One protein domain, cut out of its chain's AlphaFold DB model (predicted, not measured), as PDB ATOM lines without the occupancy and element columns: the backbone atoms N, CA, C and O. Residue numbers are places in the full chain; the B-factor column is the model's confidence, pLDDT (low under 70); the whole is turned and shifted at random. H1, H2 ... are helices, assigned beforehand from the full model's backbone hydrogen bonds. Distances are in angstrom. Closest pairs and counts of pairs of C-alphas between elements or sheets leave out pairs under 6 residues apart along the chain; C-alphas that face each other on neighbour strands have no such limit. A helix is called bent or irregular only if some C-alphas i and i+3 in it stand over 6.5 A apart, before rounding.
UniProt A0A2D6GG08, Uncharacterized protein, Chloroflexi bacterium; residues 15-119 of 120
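AT A GLANCE: This is residues 15 to 119 of the 120 residues of an uncharacterized protein of Chloroflexi bacterium (UniProt A0A2D6GG08). A long bent helix, H1, runs as a bare arm into a small compact head, where H2 and H3 cross each other and pack on the last part of H1. Residues 15 to 59 of H1 stick out and make the length. The printed part has 105 residues with three named helices, H1, H2 and H3 in that order, and no named strand: the class is all helix. The whole is extended, with a radius of gyration of the C-alphas of 24.0 A, and spans 79 by 31 by 22 A.

HOW THE PARTS SIT: H1, residues 15 to 71, was assigned as one helix by its hydrogen bonds but is bent: C-alphas 43 and 46 are 6.6 A apart. Its arms, H1a, residues 15 to 43, and H1b, residues 46 to 71, stand at a steep tilt of 55 degrees. H2, residues 80 to 91, only just touches H1b, with 3 pairs of C-alphas within 8 A; the closest are those of Ala 67 and Ile 84, 6.5 A apart. They run opposite ways at a steep tilt of 59 degrees. H3, residues 105 to 119, touches H1b with residues 112 to 116 alone; the closest C-alphas, of Lys 64 and Ile 115, are 6.3 A apart. These two are about perpendicular at 73 degrees, but only just. H2 and H3 touch, closest at the C-alphas of Ala 81 and Ser 113, 5.2 A apart, and run opposite ways at a steep tilt of 60 degrees. H1a is apart from H2 and H3. Every O i to N i+4 pair is within hydrogen-bond range in H1a, H2 and H3, and 20 of 22 are in H1b.

IN THESE COORDINATES: H1a begins at C-alpha 15 (224.026, 126.421, 242.209) and is 42.1 A long; H1b is 38.4 A long and ends at C-alpha 71 (196.280, 193.393, 222.200). H2 is 16.6 A long. H3 is 21.2 A long and ends at C-alpha 119 (206.191, 195.218, 226.666).

THE WHOLE: The two C-alphas farthest apart, of Ala 15 and Gly 73, are 80.9 A apart. The link from H2 to H3, 13 residues, is long. The printed part has no cut. Residues 15 to 30 are under pLDDT 70.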
ATOM      1  N   ALA A  15     225.107 125.435 242.191       54.81
ATOM      2  CA  ALA A  15     224.026 126.421 242.209       54.81
ATOM      3  C   ALA A  15     224.466 127.777 242.797       54.81
ATOM      4  O   ALA A  15     224.041 128.827 242.318       54.81
ATOM      5  N   ALA A  16     225.339 127.780 243.810       54.72
ATOM      6  CA  ALA A  16     225.905 129.011 244.357       54.72
ATOM      7  C   ALA A  16     226.880 129.682 243.372       54.72
ATOM      8  O   ALA A  16     226.761 130.879 243.113       54.72
ATOM      9  N   ALA A  17     227.795 128.921 242.760       54.44
ATOM     10  CA  ALA A  17     228.764 129.460 241.799       54.44
ATOM     11  C   ALA A  17     228.090 130.074 240.554       54.44
ATOM     12  O   ALA A  17     228.447 131.172 240.129       54.44
ATOM     13  N   SER A  18     227.059 129.414 240.018       54.81
ATOM     14  CA  SER A  18     226.273 129.924 238.882       54.81
ATOM     15  C   SER A  18     225.467 131.183 239.225       54.81
ATOM     16  O   SER A  18     225.437 132.119 238.427       54.81
ATOM     17  N   LYS A  19     224.879 131.265 240.429       56.16
ATOM     18  CA  LYS A  19     224.194 132.481 240.905       56.16
ATOM     19  C   LYS A  19     225.153 133.661 241.085       56.16
ATOM     20  O   LYS A  19     224.813 134.776 240.698       56.16
ATOM     21  N   HIS A  20     226.353 133.425 241.616       55.50
ATOM     22  CA  HIS A  20     227.366 134.473 241.773       55.50
ATOM     23  C   HIS A  20     227.922 134.967 240.430       55.50
ATOM     24  O   HIS A  20     228.147 136.165 240.270       55.50
ATOM     25  N   HIS A  21     228.106 134.081 239.447       48.72
ATOM     26  CA  HIS A  21     228.535 134.481 238.105       48.72
ATOM     27  C   HIS A  21     227.441 135.224 237.331       48.72
ATOM     28  O   HIS A  21     227.751 136.212 236.671       48.72
ATOM     29  N   GLY A  22     226.171 134.831 237.473       52.78
ATOM     30  CA  GLY A  22     225.044 135.568 236.895       52.78
ATOM     31  C   GLY A  22     224.904 136.979 237.475       52.78
ATOM     32  O   GLY A  22     224.767 137.937 236.722       52.78
ATOM     33  N   ALA A  23     225.013 137.134 238.799       55.78
ATOM     34  CA  ALA A  23     224.946 138.445 239.450       55.78
ATOM     35  C   ALA A  23     226.095 139.378 239.017       55.78
ATOM     36  O   ALA A  23     225.847 140.511 238.617       55.78
ATOM     37  N   ALA A  24     227.335 138.879 238.984       55.41
ATOM     38  CA  ALA A  24     228.489 139.663 238.535       55.41
ATOM     39  C   ALA A  24     228.426 140.025 237.034       55.41
ATOM     40  O   ALA A  24     228.839 141.111 236.623       55.41
ATOM     41  N   GLN A  25     227.879 139.138 236.194       53.25
ATOM     42  CA  GLN A  25     227.628 139.434 234.781       53.25
ATOM     43  C   GLN A  25     226.519 140.479 234.601       53.25
ATOM     44  O   GLN A  25     226.639 141.355 233.750       53.25
ATOM     45  N   HIS A  26     225.468 140.449 235.422       53.34
ATOM     46  CA  HIS A  26     224.420 141.470 235.397       53.34
ATOM     47  C   HIS A  26     224.925 142.852 235.836       53.34
ATOM     48  O   HIS A  26     224.581 143.843 235.188       53.34
ATOM     49  N   ASP A  27     225.775 142.926 236.863       56.53
ATOM     50  CA  ASP A  27     226.356 144.192 237.331       56.53
ATOM     51  C   ASP A  27     227.282 144.814 236.275       56.53
ATOM     52  O   ASP A  27     227.169 145.997 235.955       56.53
ATOM     53  N   THR A  28     228.134 144.005 235.639       60.94
ATOM     54  CA  THR A  28     229.030 144.480 234.568       60.94
ATOM     55  C   THR A  28     228.281 144.902 233.299       60.94
ATOM     56  O   THR A  28     228.645 145.903 232.679       60.94
ATOM     57  N   LEU A  29     227.205 144.200 232.924       60.88
ATOM     58  CA  LEU A  29     226.338 144.600 231.808       60.88
ATOM     59  C   LEU A  29     225.570 145.894 232.118       60.88
ATOM     60  O   LEU A  29     225.425 146.744 231.238       60.88
ATOM     61  N   SER A  30     225.112 146.075 233.358       66.38
ATOM     62  CA  SER A  30     224.459 147.309 233.814       66.38
ATOM     63  C   SER A  30     225.403 148.513 233.715       66.38
ATOM     64  O   SER A  30     225.033 149.540 233.135       66.38
ATOM     65  N   ASP A  31     226.644 148.366 234.187       71.44
ATOM     66  CA  ASP A  31     227.662 149.420 234.128       71.44
ATOM     67  C   ASP A  31     228.067 149.768 232.692       71.44
ATOM     68  O   ASP A  31     228.179 150.945 232.341       71.44
ATOM     69  N   GLN A  32     228.210 148.770 231.815       74.25
ATOM     70  CA  GLN A  32     228.482 149.015 230.397       74.25
ATOM     71  C   GLN A  32     227.328 149.757 229.713       74.25
ATOM     72  O   GLN A  32     227.558 150.712 228.968       74.25
ATOM     73  N   VAL A  33     226.077 149.385 229.993       74.75
ATOM     74  CA  VAL A  33     224.901 150.086 229.457       74.75
ATOM     75  C   VAL A  33     224.822 151.519 229.990       74.75
ATOM     76  O   VAL A  33     224.483 152.439 229.238       74.75
ATOM     77  N   ALA A  34     225.153 151.741 231.263       75.94
ATOM     78  CA  ALA A  34     225.218 153.075 231.849       75.94
ATOM     79  C   ALA A  34     226.303 153.933 231.180       75.94
ATOM     80  O   ALA A  34     226.014 155.055 230.753       75.94
ATOM     81  N   ALA A  35     227.510 153.391 230.999       79.69
ATOM     82  CA  ALA A  35     228.614 154.066 230.324       79.69
ATOM     83  C   ALA A  35     228.259 154.433 228.873       79.69
ATOM     84  O   ALA A  35     228.420 155.586 228.470       79.69
ATOM     85  N   VAL A  36     227.676 153.503 228.108       82.19
ATOM     86  CA  VAL A  36     227.226 153.752 226.726       82.19
ATOM     87  C   VAL A  36     226.158 154.848 226.676       82.19
ATOM     88  O   VAL A  36     226.232 155.742 225.832       82.19
ATOM     89  N   ARG A  37     225.189 154.850 227.604       79.31
ATOM     90  CA  ARG A  37     224.172 155.916 227.694       79.31
ATOM     91  C   ARG A  37     224.788 157.281 227.988       79.31
ATOM     92  O   ARG A  37     224.318 158.278 227.437       79.31
ATOM     93  N   ILE A  38     225.801 157.346 228.850       82.56
ATOM     94  CA  ILE A  38     226.493 158.597 229.181       82.56
ATOM     95  C   ILE A  38     227.274 159.099 227.968       82.56
ATOM     96  O   ILE A  38     227.088 160.249 227.578       82.56
ATOM     97  N   VAL A  39     228.072 158.246 227.321       84.12
ATOM     98  CA  VAL A  39     228.844 158.614 226.122       84.12
ATOM     99  C   VAL A  39     227.916 159.093 225.008       84.12
ATOM    100  O   VAL A  39     228.134 160.162 224.439       84.12
ATOM    101  N   PHE A  40     226.826 158.368 224.748       84.50
ATOM    102  CA  PHE A  40     225.831 158.779 223.762       84.50
ATOM    103  C   PHE A  40     225.207 160.134 224.110       84.50
ATOM    104  O   PHE A  40     225.071 160.989 223.238       84.50
ATOM    105  N   ARG A  41     224.868 160.376 225.385       78.06
ATOM    106  CA  ARG A  41     224.368 161.684 225.831       78.06
ATOM    107  C   ARG A  41     225.396 162.784 225.622       78.06
ATOM    108  O   ARG A  41     225.020 163.821 225.099       78.06
ATOM    109  N   VAL A  42     226.661 162.574 225.981       86.25
ATOM    110  CA  VAL A  42     227.728 163.576 225.823       86.25
ATOM    111  C   VAL A  42     227.960 163.911 224.348       86.25
ATOM    112  O   VAL A  42     228.120 165.082 224.019       86.25
ATOM    113  N   LEU A  43     227.904 162.919 223.455       84.50
ATOM    114  CA  LEU A  43     228.061 163.124 222.012       84.50
ATOM    115  C   LEU A  43     226.819 163.748 221.354       84.50
ATOM    116  O   LEU A  43     226.946 164.589 220.467       84.50
ATOM    117  N   ALA A  44     225.614 163.375 221.790       80.56
ATOM    118  CA  ALA A  44     224.366 163.904 221.241       80.56
ATOM    119  C   ALA A  44     224.010 165.296 221.793       80.56
ATOM    120  O   ALA A  44     223.374 166.095 221.104       80.56
ATOM    121  N   PHE A  45     224.423 165.612 223.024       78.94
ATOM    122  CA  PHE A  45     224.154 166.884 223.695       78.94
ATOM    123  C   PHE A  45     224.589 168.128 222.901       78.94
ATOM    124  O   PHE A  45     223.750 169.019 222.760       78.94
ATOM    125  N   PRO A  46     225.808 168.232 222.329       80.25
ATOM    126  CA  PRO A  46     226.230 169.426 221.591       80.25
ATOM    127  C   PRO A  46     225.402 169.687 220.331       80.25
ATOM    128  O   PRO A  46     225.334 170.828 219.887       80.25
ATOM    129  N   ILE A  47     224.738 168.673 219.771       83.31
ATOM    130  CA  ILE A  47     223.845 168.829 218.615       83.31
ATOM    131  C   ILE A  47     222.413 169.114 219.087       83.31
ATOM    132  O   ILE A  47     221.735 170.007 218.576       83.31
ATOM    133  N   TRP A  48     221.940 168.381 220.096       85.12
ATOM    134  CA  TRP A  48     220.570 168.487 220.588       85.12
ATOM    135  C   TRP A  48     220.313 169.786 221.364       85.12
ATOM    136  O   TRP A  48     219.282 170.429 221.162       85.12
ATOM    137  N   ALA A  49     221.255 170.211 222.210       83.00
ATOM    138  CA  ALA A  49     221.137 171.412 223.030       83.00
ATOM    139  C   ALA A  49     220.901 172.697 222.206       83.00
ATOM    140  O   ALA A  49     219.911 173.383 222.481       83.00
ATOM    141  N   PRO A  50     221.702 173.040 221.173       85.50
ATOM    142  CA  PRO A  50     221.457 174.246 220.383       85.50
ATOM    143  C   PRO A  50     220.142 174.177 219.601       85.50
ATOM    144  O   PRO A  50     219.434 175.182 219.506       85.50
ATOM    145  N   LEU A  51     219.753 173.000 219.093       87.69
ATOM    146  CA  LEU A  51     218.462 172.818 218.424       87.69
ATOM    147  C   LEU A  51     217.290 173.039 219.386       87.69
ATOM    148  O   LEU A  51     216.334 173.743 219.048       87.69
ATOM    149  N   TYR A  52     217.371 172.485 220.595       84.75
ATOM    150  CA  TYR A  52     216.364 172.666 221.635       84.75
ATOM    151  C   TYR A  52     216.245 174.138 222.052       84.75
ATOM    152  O   TYR A  52     215.142 174.692 222.076       84.75
ATOM    153  N   VAL A  53     217.375 174.804 222.306       88.06
ATOM    154  CA  VAL A  53     217.411 176.231 222.657       88.06
ATOM    155  C   VAL A  53     216.817 177.074 221.530       88.06
ATOM    156  O   VAL A  53     215.951 177.909 221.792       88.06
ATOM    157  N   ARG A  54     217.189 176.822 220.268       89.25
ATOM    158  CA  ARG A  54     216.633 177.539 219.111       89.25
ATOM    159  C   ARG A  54     215.121 177.354 218.994       89.25
ATOM    160  O   ARG A  54     214.412 178.339 218.796       89.25
ATOM    161  N   ARG A  55     214.610 176.126 219.151       87.38
ATOM    162  CA  ARG A  55     213.160 175.849 219.149       87.38
ATOM    163  C   ARG A  55     212.450 176.595 220.276       87.38
ATOM    164  O   ARG A  55     211.428 177.235 220.037       87.38
ATOM    165  N   ARG A  56     213.021 176.582 221.483       87.38
ATOM    166  CA  ARG A  56     212.470 177.283 222.650       87.38
ATOM    167  C   ARG A  56     212.449 178.800 222.456       87.38
ATOM    168  O   ARG A  56     211.451 179.437 222.781       87.38
ATOM    169  N   LEU A  57     213.519 179.375 221.907       88.06
ATOM    170  CA  LEU A  57     213.592 180.801 221.583       88.06
ATOM    171  C   LEU A  57     212.587 181.180 220.494       88.06
ATOM    172  O   LEU A  57     211.894 182.183 220.643       88.06
ATOM    173  N   LYS A  58     212.456 180.363 219.440       90.38
ATOM    174  CA  LYS A  58     211.465 180.577 218.377       90.38
ATOM    175  C   LYS A  58     210.042 180.579 218.940       90.38
ATOM    176  O   LYS A  58     209.293 181.502 218.649       90.38
ATOM    177  N   ARG A  59     209.703 179.614 219.803       88.62
ATOM    178  CA  ARG A  59     208.393 179.557 220.472       88.62
ATOM    179  C   ARG A  59     208.140 180.795 221.331       88.62
ATOM    180  O   ARG A  59     207.067 181.368 221.260       88.62
ATOM    181  N   ARG A  60     209.134 181.245 222.105       88.88
ATOM    182  CA  ARG A  60     209.002 182.464 222.923       88.88
ATOM    183  C   ARG A  60     208.787 183.724 222.092       88.88
ATOM    184  O   ARG A  60     208.011 184.571 222.513       88.88
ATOM    185  N   ARG A  61     209.470 183.851 220.949       90.69
ATOM    186  CA  ARG A  61     209.240 184.959 220.011       90.69
ATOM    187  C   ARG A  61     207.821 184.907 219.456       90.69
ATOM    188  O   ARG A  61     207.104 185.873 219.627       90.69
ATOM    189  N   ALA A  62     207.385 183.745 218.967       92.06
ATOM    190  CA  ALA A  62     206.024 183.563 218.464       92.06
ATOM    191  C   ALA A  62     204.950 183.924 219.506       92.06
ATOM    192  O   ALA A  62     204.014 184.640 219.186       92.06
ATOM    193  N   MET A  63     205.116 183.501 220.765       91.81
ATOM    194  CA  MET A  63     204.195 183.877 221.846       91.81
ATOM    195  C   MET A  63     204.200 185.381 222.122       91.81
ATOM    196  O   MET A  63     203.152 185.955 222.391       91.81
ATOM    197  N   LYS A  64     205.372 186.024 222.082       92.25
ATOM    198  CA  LYS A  64     205.469 187.476 222.256       92.25
ATOM    199  C   LYS A  64     204.754 188.205 221.122       92.25
ATOM    200  O   LYS A  64     203.937 189.070 221.405       92.25
ATOM    201  N   ASP A  65     205.083 187.864 219.883       93.00
ATOM    202  CA  ASP A  65     204.544 188.528 218.697       93.00
ATOM    203  C   ASP A  65     203.020 188.367 218.655       93.00
ATOM    204  O   ASP A  65     202.305 189.350 218.509       93.00
ATOM    205  N   PHE A  66     202.529 187.159 218.940       92.25
ATOM    206  CA  PHE A  66     201.104 186.876 219.077       92.25
ATOM    207  C   PHE A  66     200.423 187.706 220.169       92.25
ATOM    208  O   PHE A  66     199.370 188.285 219.936       92.25
ATOM    209  N   ALA A  67     201.015 187.784 221.365       90.62
ATOM    210  CA  ALA A  67     200.426 188.545 222.463       90.62
ATOM    211  C   ALA A  67     200.346 190.043 222.146       90.62
ATOM    212  O   ALA A  67     199.368 190.690 222.500       90.62
ATOM    213  N   LEU A  68     201.366 190.594 221.485       90.69
ATOM    214  CA  LEU A  68     201.373 192.000 221.088       90.69
ATOM    215  C   LEU A  68     200.356 192.285 219.985       90.69
ATOM    216  O   LEU A  68     199.661 193.291 220.072       90.69
ATOM    217  N   ASP A  69     200.246 191.397 218.999       91.06
ATOM    218  CA  ASP A  69     199.267 191.505 217.914       91.06
ATOM    219  C   ASP A  69     197.828 191.385 218.438       91.06
ATOM    220  O   ASP A  69     196.969 192.191 218.099       91.06
ATOM    221  N   PHE A  70     197.579 190.455 219.365       87.44
ATOM    222  CA  PHE A  70     196.258 190.258 219.966       87.44
ATOM    223  C   PHE A  70     195.755 191.492 220.723       87.44
ATOM    224  O   PHE A  70     194.563 191.798 220.694       87.44
ATOM    225  N   VAL A  71     196.646 192.195 221.428       87.75
ATOM    226  CA  VAL A  71     196.280 193.393 222.200       87.75
ATOM    227  C   VAL A  71     196.282 194.657 221.340       87.75
ATOM    228  O   VAL A  71     195.711 195.672 221.739       87.75
ATOM    229  N   LEU A  72     196.874 194.621 220.147       84.25
ATOM    230  CA  LEU A  72     196.920 195.759 219.236       84.25
ATOM    231  C   LEU A  72     195.487 196.164 218.843       84.25
ATOM    232  O   LEU A  72     194.793 195.471 218.106       84.25
ATOM    233  N   GLY A  73     195.019 197.288 219.393       71.94
ATOM    234  CA  GLY A  73     193.651 197.781 219.195       71.94
ATOM    235  C   GLY A  73     192.603 197.261 220.188       71.94
ATOM    236  O   GLY A  73     191.423 197.557 220.011       71.94
ATOM    237  N   ARG A  74     192.996 196.532 221.244       78.62
ATOM    238  CA  ARG A  74     192.110 196.122 222.349       78.62
ATOM    239  C   ARG A  74     192.416 196.899 223.631       78.62
ATOM    240  O   ARG A  74     193.536 197.350 223.851       78.62
ATOM    241  N   VAL A  75     191.410 197.045 224.494       74.56
ATOM    242  CA  VAL A  75     191.585 197.655 225.821       74.56
ATOM    243  C   VAL A  75     192.298 196.660 226.733       74.56
ATOM    244  O   VAL A  75     191.823 195.543 226.926       74.56
ATOM    245  N   TYR A  76     193.433 197.073 227.296       75.12
ATOM    246  CA  TYR A  76     194.169 196.273 228.268       75.12
ATOM    247  C   TYR A  76     193.373 196.150 229.572       75.12
ATOM    248  O   TYR A  76     192.959 197.158 230.145       75.12
ATOM    249  N   GLY A  77     193.171 194.923 230.048       78.25
ATOM    250  CA  GLY A  77     192.470 194.646 231.298       78.25
ATOM    251  C   GLY A  77     192.954 193.355 231.949       78.25
ATOM    252  O   GLY A  77     193.633 192.546 231.318       78.25
ATOM    253  N   ASP A  78     192.564 193.136 233.204       78.00
ATOM    254  CA  ASP A  78     193.084 192.044 234.046       78.00
ATOM    255  C   ASP A  78     192.828 190.633 233.479       78.00
ATOM    256  O   ASP A  78     193.525 189.677 233.821       78.00
ATOM    257  N   GLN A  79     191.845 190.486 232.584       86.44
ATOM    258  CA  GLN A  79     191.489 189.209 231.960       86.44
ATOM    259  C   GLN A  79     192.195 188.950 230.623       86.44
ATOM    260  O   GLN A  79     192.147 187.826 230.121       86.44
ATOM    261  N   ILE A  80     192.924 189.921 230.066       89.50
ATOM    262  CA  ILE A  80     193.469 189.815 228.706       89.50
ATOM    263  C   ILE A  80     194.489 188.677 228.570       89.50
ATOM    264  O   ILE A  80     194.522 187.967 227.568       89.50
ATOM    265  N   ALA A  81     195.270 188.412 229.621       89.44
ATOM    266  CA  ALA A  81     196.207 187.291 229.649       89.44
ATOM    267  C   ALA A  81     195.503 185.921 229.657       89.44
ATOM    268  O   ALA A  81     196.095 184.927 229.232       89.44
ATOM    269  N   ASN A  82     194.262 185.849 230.153       90.94
ATOM    270  CA  ASN A  82     193.444 184.645 230.062       90.94
ATOM    271  C   ASN A  82     192.939 184.432 228.632       90.94
ATOM    272  O   ASN A  82     193.103 183.341 228.096       90.94
ATOM    273  N   GLU A  83     192.394 185.475 228.013       91.88
ATOM    274  CA  GLU A  83     191.880 185.421 226.640       91.88
ATOM    275  C   GLU A  83     192.976 185.036 225.641       91.88
ATOM    276  O   GLU A  83     192.812 184.090 224.877       91.88
ATOM    277  N   ILE A  84     194.148 185.678 225.728       93.62
ATOM    278  CA  ILE A  84     195.314 185.349 224.894       93.62
ATOM    279  C   ILE A  84     195.746 183.895 225.099       93.62
ATOM    280  O   ILE A  84     196.148 183.222 224.151       93.62
ATOM    281  N   ALA A  85     195.702 183.394 226.338       93.12
ATOM    282  CA  ALA A  85     196.093 182.020 226.626       93.12
ATOM    283  C   ALA A  85     195.123 180.999 226.017       93.12
ATOM    284  O   ALA A  85     195.587 179.972 225.527       93.12
ATOM    285  N   LEU A  86     193.818 181.278 226.043       93.50
ATOM    286  CA  LEU A  86     192.800 180.429 225.423       93.50
ATOM    287  C   LEU A  86     192.924 180.450 223.896       93.50
ATOM    288  O   LEU A  86     193.045 179.389 223.290       93.50
ATOM    289  N   GLU A  87     193.049 181.631 223.292       93.69
ATOM    290  CA  GLU A  87     193.246 181.765 221.843       93.69
ATOM    291  C   GLU A  87     194.537 181.060 221.384       93.69
ATOM    292  O   GLU A  87     194.568 180.342 220.385       93.69
ATOM    293  N   TRP A  88     195.625 181.187 222.151       94.19
ATOM    294  CA  TRP A  88     196.869 180.477 221.852       94.19
ATOM    295  C   TRP A  88     196.682 178.955 221.848       94.19
ATOM    296  O   TRP A  88     197.301 178.261 221.037       94.19
ATOM    297  N   ILE A  89     195.877 178.426 222.773       93.75
ATOM    298  CA  ILE A  89     195.569 176.997 222.863       93.75
ATOM    299  C   ILE A  89     194.767 176.542 221.645       93.75
ATOM    300  O   ILE A  89     195.128 175.528 221.046       93.75
ATOM    301  N   GLU A  90     193.749 177.305 221.249       92.19
ATOM    302  CA  GLU A  90     192.929 177.013 220.067       92.19
ATOM    303  C   GLU A  90     193.771 176.938 218.788       92.19
ATOM    304  O   GLU A  90     193.590 176.037 217.970       92.19
ATOM    305  N   GLN A  91     194.768 177.815 218.648       91.56
ATOM    306  CA  GLN A  91     195.678 177.818 217.497       91.56
ATOM    307  C   GLN A  91     196.752 176.715 217.548       91.56
ATOM    308  O   GLN A  91     197.427 176.457 216.548       91.56
ATOM    309  N   HIS A  92     196.929 176.046 218.692       92.06
ATOM    310  CA  HIS A  92     197.963 175.026 218.903       92.06
ATOM    311  C   HIS A  92     197.401 173.731 219.526       92.06
ATOM    312  O   HIS A  92     197.927 173.264 220.546       92.06
ATOM    313  N   PRO A  93     196.407 173.072 218.899       88.75
ATOM    314  CA  PRO A  93     195.728 171.910 219.484       88.75
ATOM    315  C   PRO A  93     196.670 170.720 219.734       88.75
ATOM    316  O   PRO A  93     196.475 169.948 220.668       88.75
ATOM    317  N   GLY A  94     197.747 170.590 218.948       89.62
ATOM    318  CA  GLY A  94     198.754 169.539 219.143       89.62
ATOM    319  C   GLY A  94     199.592 169.691 220.422       89.62
ATOM    320  O   GLY A  94     200.095 168.698 220.944       89.62
ATOM    321  N   ASP A  95     199.733 170.911 220.946       87.94
ATOM    322  CA  ASP A  95     200.496 171.184 222.172       87.94
ATOM    323  C   ASP A  95     199.627 171.118 223.444       87.94
ATOM    324  O   ASP A  95     200.162 170.910 224.547       87.94
ATOM    325  N   TYR A  96     198.310 171.287 223.274       91.19
ATOM    326  CA  TYR A  96     197.302 171.411 224.329       91.19
ATOM    327  C   TYR A  96     196.067 170.562 223.999       91.19
ATOM    328  O   TYR A  96     195.007 171.067 223.638       91.19
ATOM    329  N   VAL A  97     196.216 169.244 224.121       88.81
ATOM    330  CA  VAL A  97     195.194 168.258 223.716       88.81
ATOM    331  C   VAL A  97     193.869 168.444 224.463       88.81
ATOM    332  O   VAL A  97     192.809 168.141 223.928       88.81
ATOM    333  N   LEU A  98     193.927 168.948 225.697       90.81
ATOM    334  CA  LEU A  98     192.752 169.155 226.545       90.81
ATOM    335  C   LEU A  98     192.131 170.553 226.395       90.81
ATOM    336  O   LEU A  98     191.199 170.879 227.128       90.81
ATOM    337  N   GLY A  99     192.639 171.384 225.480       91.19
ATOM    338  CA  GLY A  99     192.109 172.724 225.254       91.19
ATOM    339  C   GLY A  99     192.131 173.580 226.526       91.19
ATOM    340  O   GLY A  99     193.150 173.677 227.215       91.19
ATOM    341  N   GLU A 100     190.985 174.170 226.862       89.62
ATOM    342  CA  GLU A 100     190.787 174.990 228.066       89.62
ATOM    343  C   GLU A 100     190.999 174.231 229.391       89.62
ATOM    344  O   GLU A 100     191.294 174.845 230.417       89.62
ATOM    345  N   TYR A 101     190.912 172.897 229.377       91.69
ATOM    346  CA  TYR A 101     191.131 172.049 230.553       91.69
ATOM    347  C   TYR A 101     192.593 171.602 230.700       91.69
ATOM    348  O   TYR A 101     192.912 170.812 231.593       91.69
ATOM    349  N   ASP A 102     193.503 172.071 229.838       91.25
ATOM    350  CA  ASP A 102     194.902 171.654 229.888       91.25
ATOM    351  C   ASP A 102     195.584 172.125 231.191       91.25
ATOM    352  O   ASP A 102     195.552 173.315 231.529       91.25
ATOM    353  N   PRO A 103     196.277 171.233 231.927       92.50
ATOM    354  CA  PRO A 103     196.947 171.590 233.179       92.50
ATOM    355  C   PRO A 103     198.068 172.625 232.998       92.50
ATOM    356  O   PRO A 103     198.531 173.221 233.974       92.50
ATOM    357  N   LYS A 104     198.532 172.863 231.765       91.88
ATOM    358  CA  LYS A 104     199.519 173.898 231.438       91.88
ATOM    359  C   LYS A 104     198.893 175.288 231.315       91.88
ATOM    360  O   LYS A 104     199.648 176.263 231.350       91.88
ATOM    361  N   LEU A 105     197.566 175.416 231.207       91.94
ATOM    362  CA  LEU A 105     196.882 176.701 231.026       91.94
ATOM    363  C   LEU A 105     197.259 177.743 232.101       91.94
ATOM    364  O   LEU A 105     197.618 178.863 231.732       91.94
ATOM    365  N   PRO A 106     197.312 177.427 233.412       93.25
ATOM    366  CA  PRO A 106     197.750 178.397 234.419       93.25
ATOM    367  C   PRO A 106     199.182 178.908 234.198       93.25
ATOM    368  O   PRO A 106     199.474 180.085 234.414       93.25
ATOM    369  N   ALA A 107     200.095 178.042 233.746       92.81
ATOM    370  CA  ALA A 107     201.468 178.436 233.431       92.81
ATOM    371  C   ALA A 107     201.538 179.288 232.154       92.81
ATOM    372  O   ALA A 107     202.346 180.219 232.070       92.81
ATOM    373  N   LEU A 108     200.675 178.995 231.181       92.69
ATOM    374  CA  LEU A 108     200.532 179.754 229.948       92.69
ATOM    375  C   LEU A 108     200.023 181.177 230.225       92.69
ATOM    376  O   LEU A 108     200.677 182.135 229.817       92.69
ATOM    377  N   ARG A 109     198.959 181.323 231.028       93.50
ATOM    378  CA  ARG A 109     198.426 182.620 231.490       93.50
ATOM    379  C   ARG A 109     199.500 183.484 232.148       93.50
ATOM    380  O   ARG A 109     199.709 184.626 231.755       93.50
ATOM    381  N   ARG A 110     200.259 182.919 233.096       93.56
ATOM    382  CA  ARG A 110     201.393 183.615 233.746       93.56
ATOM    383  C   ARG A 110     202.486 184.013 232.756       93.56
ATOM    384  O   ARG A 110     203.186 184.999 232.968       93.56
ATOM    385  N   THR A 111     202.686 183.219 231.705       92.94
ATOM    386  CA  THR A 111     203.670 183.529 230.665       92.94
ATOM    387  C   THR A 111     203.214 184.728 229.845       92.94
ATOM    388  O   THR A 111     204.022 185.628 229.637       92.94
ATOM    389  N   PHE A 112     201.945 184.769 229.438       93.00
ATOM    390  CA  PHE A 112     201.386 185.897 228.698       93.00
ATOM    391  C   PHE A 112     201.289 187.169 229.534       93.00
ATOM    392  O   PHE A 112     201.743 188.200 229.057       93.00
ATOM    393  N   SER A 113     200.847 187.095 230.793       92.69
ATOM    394  CA  SER A 113     200.893 188.247 231.712       92.69
ATOM    395  C   SER A 113     202.312 188.816 231.801       92.69
ATOM    396  O   SER A 113     202.516 189.978 231.488       92.69
ATOM    397  N   ARG A 114     203.335 187.984 232.045       92.94
ATOM    398  CA  ARG A 114     204.729 188.465 232.088       92.94
ATOM    399  C   ARG A 114     205.221 189.049 230.757       92.94
ATOM    400  O   ARG A 114     206.115 189.892 230.747       92.94
ATOM    401  N   ILE A 115     204.738 188.533 229.625       91.25
ATOM    402  CA  ILE A 115     205.066 189.093 228.310       91.25
ATOM    403  C   ILE A 115     204.457 190.489 228.194       91.25
ATOM    404  O   ILE A 115     205.169 191.406 227.798       91.25
ATOM    405  N   LEU A 116     203.192 190.653 228.562       90.38
ATOM    406  CA  LEU A 116     202.490 191.928 228.493       90.38
ATOM    407  C   LEU A 116     203.094 192.956 229.451       90.38
ATOM    408  O   LEU A 116     203.539 193.994 228.980       90.38
ATOM    409  N   ASP A 117     203.284 192.598 230.725       89.94
ATOM    410  CA  ASP A 117     203.883 193.454 231.767       89.94
ATOM    411  C   ASP A 117     205.282 193.982 231.401       89.94
ATOM    412  O   ASP A 117     205.784 194.931 231.993       89.94
ATOM    413  N   ARG A 118     205.975 193.316 230.470       89.31
ATOM    414  CA  ARG A 118     207.315 193.712 230.020       89.31
ATOM    415  C   ARG A 118     207.303 194.592 228.768       89.31
ATOM    416  O   ARG A 118     208.329 195.198 228.465       89.31
ATOM    417  N   ASN A 119     206.234 194.565 227.978       85.31
ATOM    418  CA  ASN A 119     206.191 195.218 226.666       85.31
ATOM    419  C   ASN A 119     205.094 196.292 226.549       85.31
ATOM    420  O   ASN A 119     205.045 196.942 225.507       85.31
TER     421      ASN A 119